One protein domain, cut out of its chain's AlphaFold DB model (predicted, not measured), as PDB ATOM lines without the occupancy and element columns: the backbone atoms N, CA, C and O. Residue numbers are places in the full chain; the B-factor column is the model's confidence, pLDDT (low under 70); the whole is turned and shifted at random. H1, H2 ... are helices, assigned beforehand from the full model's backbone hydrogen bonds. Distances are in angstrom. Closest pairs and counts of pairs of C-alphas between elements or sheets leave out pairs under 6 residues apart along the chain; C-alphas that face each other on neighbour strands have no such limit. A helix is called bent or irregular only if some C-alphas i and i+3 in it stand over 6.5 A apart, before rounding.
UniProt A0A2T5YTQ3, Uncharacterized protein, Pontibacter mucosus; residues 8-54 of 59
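What this domain is: This is residues 8 to 54 of the 59 residues of an uncharacterized protein of Pontibacter mucosus (UniProt A0A2T5YTQ3). The domain is a long, flat helical hairpin: helix H1 runs out, the chain turns through a tight link of five residues, and H2 folds back beside H1, running opposite ways. The two helices meet over only a part of their lengths, H2 has a kink partway along, and residues 26 to 31 stick out at the turn. The printed part has 47 residues with two named helices, H1 then H2, and no named strand; the class is all helix. The whole is only just loose, close to compact, with a radius of gyration of the C-alphas of 11.8 A and spans of 37 by 21 by 9 A.

Where its parts are: H1 takes residues 8 to 28 and is 30.3 A long from C-alpha 8 at (-2.288, -1.500, -7.024) to C-alpha 28 at (24.029, -7.899, 6.651). After the link, H2 takes residues 34 to 53 and is 25.8 A long, ending with C-alpha 53 at (0.643, 15.446, -0.512). H2 is irregular, with C-alphas 40 and 43 lying 7.1 A apart, and it has a kink of 52 degrees near residue 41.

How they stand to each other: H1 and H2 form a helical hairpin at a shallow tilt of 5 degrees, though the line of H2 is a rough one. They touch with residues 14 to 21 of H1 and 40 to 44 of H2 alone. Their closest C-alphas, those of Ala 21 and Tyr 40, are 6.0 A apart, and their centres 12.0 A. In H1 every O i to N i+4 pair is within hydrogen-bond range; in H2 14 of 16 are.

The domain as a whole: The two C-alphas farthest apart, those of Gly 29 and Gly 54, are 37.8 A apart. Residues 26 to 31, of which 26 to 28 belong to H1, stand free. The printed part has no cut. Its mean pLDDT is 80.5, and one residue, Gly 54, is under 70.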
ATOM      1  N   ARG A   8      -3.002  -0.232  -6.852       74.25
ATOM      2  CA  ARG A   8      -2.288  -1.500  -7.024       74.25
ATOM      3  C   ARG A   8      -0.784  -1.305  -7.229       74.25
ATOM      4  O   ARG A   8       0.004  -2.026  -6.638       74.25
ATOM      5  N   LEU A   9      -0.379  -0.340  -8.051       77.44
ATOM      6  CA  LEU A   9       1.022  -0.094  -8.385       77.44
ATOM      7  C   LEU A   9       1.785   0.559  -7.222       77.44
ATOM      8  O   LEU A   9       2.940   0.213  -7.000       77.44
ATOM      9  N   HIS A  10       1.116   1.400  -6.423       78.69
ATOM     10  CA  HIS A  10       1.660   1.915  -5.161       78.69
ATOM     11  C   HIS A  10       1.923   0.787  -4.157       78.69
ATOM     12  O   HIS A  10       2.988   0.739  -3.549       78.69
ATOM     13  N   LEU A  11       0.976  -0.148  -4.024       77.94
ATOM     14  CA  LEU A  11       1.120  -1.319  -3.156       77.94
ATOM     15  C   LEU A  11       2.259  -2.237  -3.623       77.94
ATOM     16  O   LEU A  11       3.051  -2.681  -2.798       77.94
ATOM     17  N   TRP A  12       2.394  -2.468  -4.936       82.69
ATOM     18  CA  TRP A  12       3.514  -3.234  -5.499       82.69
ATOM     19  C   TRP A  12       4.870  -2.562  -5.261       82.69
ATOM     20  O   TRP A  12       5.827  -3.245  -4.909       82.69
ATOM     21  N   LEU A  13       4.955  -1.236  -5.416       81.81
ATOM     22  CA  LEU A  13       6.167  -0.465  -5.122       81.81
ATOM     23  C   LEU A  13       6.537  -0.546  -3.641       81.81
ATOM     24  O   LEU A  13       7.685  -0.846  -3.321       81.81
ATOM     25  N   ALA A  14       5.569  -0.337  -2.747       80.06
ATOM     26  CA  ALA A  14       5.791  -0.461  -1.312       80.06
ATOM     27  C   ALA A  14       6.278  -1.868  -0.947       80.06
ATOM     28  O   ALA A  14       7.291  -2.009  -0.265       80.06
ATOM     29  N   PHE A  15       5.629  -2.903  -1.489       83.62
ATOM     30  CA  PHE A  15       6.016  -4.293  -1.279       83.62
ATOM     31  C   PHE A  15       7.440  -4.590  -1.772       83.62
ATOM     32  O   PHE A  15       8.228  -5.195  -1.046       83.62
ATOM     33  N   ALA A  16       7.804  -4.126  -2.972       85.25
ATOM     34  CA  ALA A  16       9.145  -4.311  -3.526       85.25
ATOM     35  C   ALA A  16      10.229  -3.645  -2.659       85.25
ATOM     36  O   ALA A  16      11.278  -4.242  -2.414       85.25
ATOM     37  N   TYR A  17       9.964  -2.440  -2.148       81.25
ATOM     38  CA  TYR A  17      10.876  -1.734  -1.245       81.25
ATOM     39  C   TYR A  17      11.018  -2.428   0.109       81.25
ATOM     40  O   TYR A  17      12.134  -2.576   0.606       81.25
ATOM     41  N   THR A  18       9.913  -2.896   0.696       81.50
ATOM     42  CA  THR A  18       9.955  -3.677   1.938       81.50
ATOM     43  C   THR A  18      10.758  -4.961   1.748       81.50
ATOM     44  O   THR A  18      11.594  -5.288   2.589       81.50
ATOM     45  N   LEU A  19      10.570  -5.660   0.625       89.06
ATOM     46  CA  LEU A  19      11.324  -6.871   0.312       89.06
ATOM     47  C   LEU A  19      12.822  -6.581   0.149       89.06
ATOM     48  O   LEU A  19      13.651  -7.308   0.692       89.06
ATOM     49  N   LEU A  20      13.180  -5.498  -0.545       84.94
ATOM     50  CA  LEU A  20      14.572  -5.078  -0.702       84.94
ATOM     51  C   LEU A  20      15.220  -4.750   0.651       84.94
ATOM     52  O   LEU A  20      16.339  -5.186   0.914       84.94
ATOM     53  N   ALA A  21      14.512  -4.031   1.525       81.69
ATOM     54  CA  ALA A  21      14.988  -3.729   2.870       81.69
ATOM     55  C   ALA A  21      15.215  -5.014   3.681       81.69
ATOM     56  O   ALA A  21      16.273  -5.175   4.284       81.69
ATOM     57  N   LEU A  22      14.283  -5.971   3.630       84.31
ATOM     58  CA  LEU A  22      14.438  -7.270   4.292       84.31
ATOM     59  C   LEU A  22      15.640  -8.057   3.759       84.31
ATOM     60  O   LEU A  22      16.394  -8.619   4.551       84.31
ATOM     61  N   LEU A  23      15.864  -8.063   2.443       86.56
ATOM     62  CA  LEU A  23      17.032  -8.709   1.835       86.56
ATOM     63  C   LEU A  23      18.343  -8.053   2.277       86.56
ATOM     64  O   LEU A  23      19.315  -8.756   2.550       86.56
ATOM     65  N   LEU A  24      18.379  -6.723   2.377       82.44
ATOM     66  CA  LEU A  24      19.549  -5.988   2.863       82.44
ATOM     67  C   LEU A  24      19.837  -6.303   4.334       82.44
ATOM     68  O   LEU A  24      20.992  -6.536   4.689       82.44
ATOM     69  N   VAL A  25      18.797  -6.384   5.165       83.19
ATOM     70  CA  VAL A  25      18.909  -6.784   6.575       83.19
ATOM     71  C   VAL A  25      19.392  -8.227   6.708       83.19
ATOM     72  O   VAL A  25      20.351  -8.484   7.434       83.19
ATOM     73  N   ALA A  26      18.800  -9.156   5.958       84.25
ATOM     74  CA  ALA A  26      19.193 -10.562   5.965       84.25
ATOM     75  C   ALA A  26      20.643 -10.756   5.495       84.25
ATOM     76  O   ALA A  26      21.392 -11.518   6.100       84.25
ATOM     77  N   LYS A  27      21.069 -10.026   4.454       82.75
ATOM     78  CA  LYS A  27      22.443 -10.076   3.933       82.75
ATOM     79  C   LYS A  27      23.467  -9.554   4.936       82.75
ATOM     80  O   LYS A  27      24.597 -10.032   4.958       82.75
ATOM     81  N   LYS A  28      23.101  -8.550   5.729       80.44
ATOM     82  CA  LYS A  28      24.029  -7.899   6.651       80.44
ATOM     83  C   LYS A  28      24.438  -8.798   7.820       80.44
ATOM     84  O   LYS A  28      25.518  -8.611   8.372       80.44
ATOM     85  N   GLY A  29      23.591  -9.758   8.197       77.69
ATOM     86  CA  GLY A  29      23.858 -10.694   9.297       77.69
ATOM     87  C   GLY A  29      23.883 -10.051  10.690       77.69
ATOM     88  O   GLY A  29      24.063 -10.748  11.683       77.69
ATOM     89  N   THR A  30      23.680  -8.735  10.779       78.06
ATOM     90  CA  THR A  30      23.581  -7.965  12.018       78.06
ATOM     91  C   THR A  30      22.331  -7.099  11.985       78.06
ATOM     92  O   THR A  30      21.839  -6.729  10.915       78.06
ATOM     93  N   VAL A  31      21.799  -6.786  13.170       80.00
ATOM     94  CA  VAL A  31      20.652  -5.884  13.286       80.00
ATOM     95  C   VAL A  31      21.068  -4.518  12.729       80.00
ATOM     96  O   VAL A  31      22.049  -3.948  13.215       80.00
ATOM     97  N   PRO A  32      20.375  -3.993  11.703       80.31
ATOM     98  CA  PRO A  32      20.694  -2.693  11.137       80.31
ATOM     99  C   PRO A  32      20.512  -1.616  12.204       80.31
ATOM    100  O   PRO A  32      19.538  -1.611  12.963       80.31
ATOM    101  N   THR A  33      21.454  -0.685  12.257       85.12
ATOM    102  CA  THR A  33      21.349   0.463  13.156       85.12
ATOM    103  C   THR A  33      20.243   1.404  12.675       85.12
ATOM    104  O   THR A  33      19.869   1.409  11.499       85.12
ATOM    105  N   LEU A  34      19.712   2.232  13.580       81.12
ATOM    106  CA  LEU A  34      18.665   3.202  13.248       81.12
ATOM    107  C   LEU A  34      19.011   4.079  12.016       81.12
ATOM    108  O   LEU A  34      18.154   4.208  11.143       81.12
ATOM    109  N   PRO A  35      20.243   4.615  11.861       85.75
ATOM    110  CA  PRO A  35      20.613   5.392  10.673       85.75
ATOM    111  C   PRO A  35      20.542   4.588   9.369       85.75
ATOM    112  O   PRO A  35      20.163   5.116   8.329       85.75
ATOM    113  N   GLU A  36      20.870   3.301   9.409       83.75
ATOM    114  CA  GLU A  36      20.875   2.439   8.225       83.75
ATOM    115  C   GLU A  36      19.458   2.064   7.801       83.75
ATOM    116  O   GLU A  36      19.144   2.089   6.611       83.75
ATOM    117  N   LEU A  37      18.577   1.804   8.771       81.25
ATOM    118  CA  LEU A  37      17.145   1.646   8.516       81.25
ATOM    119  C   LEU A  37      16.551   2.904   7.883       81.25
ATOM    120  O   LEU A  37      15.791   2.797   6.923       81.25
ATOM    121  N   LEU A  38      16.926   4.089   8.375       83.31
ATOM    122  CA  LEU A  38      16.487   5.352   7.786       83.31
ATOM    123  C   LEU A  38      16.955   5.484   6.335       83.31
ATOM    124  O   LEU A  38      16.151   5.858   5.491       83.31
ATOM    125  N   ILE A  39      18.195   5.104   6.013       84.50
ATOM    126  CA  ILE A  39      18.701   5.118   4.631       84.50
ATOM    127  C   ILE A  39      17.900   4.165   3.731       84.50
ATOM    128  O   ILE A  39      17.535   4.541   2.617       84.50
ATOM    129  N   TYR A  40      17.584   2.955   4.201       80.19
ATOM    130  CA  TYR A  40      16.814   1.982   3.415       80.19
ATOM    131  C   TYR A  40      15.357   2.401   3.202       80.19
ATOM    132  O   TYR A  40      14.787   2.141   2.142       80.19
ATOM    133  N   LEU A  41      14.754   3.055   4.194       81.19
ATOM    134  CA  LEU A  41      13.347   3.454   4.168       81.19
ATOM    135  C   LEU A  41      13.126   4.861   3.599       81.19
ATOM    136  O   LEU A  41      12.007   5.178   3.203       81.19
ATOM    137  N   PHE A  42      14.168   5.691   3.502       83.50
ATOM    138  CA  PHE A  42      14.075   7.068   3.012       83.50
ATOM    139  C   PHE A  42      13.398   7.186   1.634       83.50
ATOM    140  O   PHE A  42      12.483   8.002   1.504       83.50
ATOM    141  N   PRO A  43      13.729   6.365   0.615       80.12
ATOM    142  CA  PRO A  43      13.063   6.447  -0.686       80.12
ATOM    143  C   PRO A  43      11.571   6.102  -0.610       80.12
ATOM    144  O   PRO A  43      10.755   6.730  -1.285       80.12
ATOM    145  N   LEU A  44      11.200   5.140   0.242       81.12
ATOM    146  CA  LEU A  44       9.808   4.760   0.471       81.12
ATOM    147  C   LEU A  44       9.043   5.886   1.176       81.12
ATOM    148  O   LEU A  44       7.911   6.185   0.803       81.12
ATOM    149  N   PHE A  45       9.674   6.539   2.150       80.81
ATOM    150  CA  PHE A  45       9.088   7.662   2.877       80.81
ATOM    151  C   PHE A  45       8.881   8.878   1.969       80.81
ATOM    152  O   PHE A  45       7.808   9.473   1.980       80.81
ATOM    153  N   MET A  46       9.864   9.197   1.121       80.06
ATOM    154  CA  MET A  46       9.763  10.260   0.114       80.06
ATOM    155  C   MET A  46       8.702   9.966  -0.950       80.06
ATOM    156  O   MET A  46       8.036  10.872  -1.444       80.06
ATOM    157  N   TYR A  47       8.537   8.697  -1.322       76.69
ATOM    158  CA  TYR A  47       7.468   8.285  -2.225       76.69
ATOM    159  C   TYR A  47       6.094   8.416  -1.556       76.69
ATOM    160  O   TYR A  47       5.193   9.028  -2.125       76.69
ATOM    161  N   ALA A  48       5.940   7.901  -0.335       76.12
ATOM    162  CA  ALA A  48       4.694   7.974   0.419       76.12
ATOM    163  C   ALA A  48       4.285   9.422   0.729       76.12
ATOM    164  O   ALA A  48       3.109   9.752   0.595       76.12
ATOM    165  N   SER A  49       5.238  10.293   1.080       78.69
ATOM    166  CA  SER A  49       4.970  11.711   1.327       78.69
ATOM    167  C   SER A  49       4.465  12.409   0.068       78.69
ATOM    168  O   SER A  49       3.419  13.041   0.132       78.69
ATOM    169  N   ARG A  50       5.109  12.207  -1.089       74.88
ATOM    170  CA  ARG A  50       4.660  12.761  -2.384       74.88
ATOM    171  C   ARG A  50       3.274  12.270  -2.798       74.88
ATOM    172  O   ARG A  50       2.478  13.029  -3.343       74.88
ATOM    173  N   VAL A  51       2.973  11.000  -2.536       71.50
ATOM    174  CA  VAL A  51       1.650  10.421  -2.811       71.50
ATOM    175  C   VAL A  51       0.592  11.019  -1.881       71.50
ATOM    176  O   VAL A  51      -0.489  11.368  -2.346       71.50
ATOM    177  N   ALA A  52       0.905  11.177  -0.591       73.06
ATOM    178  CA  ALA A  52       0.001  11.743   0.408       73.06
ATOM    179  C   ALA A  52      -0.247  13.248   0.212       73.06
ATOM    180  O   ALA A  52      -1.370  13.709   0.406       73.06
ATOM    181  N   THR A  53       0.768  14.011  -0.203       74.31
ATOM    182  CA  THR A  53       0.643  15.446  -0.512       74.31
ATOM    183  C   THR A  53       0.029  15.701  -1.887       74.31
ATOM    184  O   THR A  53      -0.308  16.838  -2.208       74.31
ATOM    185  N   GLY A  54      -0.130  14.662  -2.715       66.81
ATOM    186  CA  GLY A  54      -0.586  14.800  -4.097       66.81
ATOM    187  C   GLY A  54       0.404  15.558  -4.988       66.81
ATOM    188  O   GLY A  54       0.045  15.930  -6.111       66.81
TER     189      GLY A  54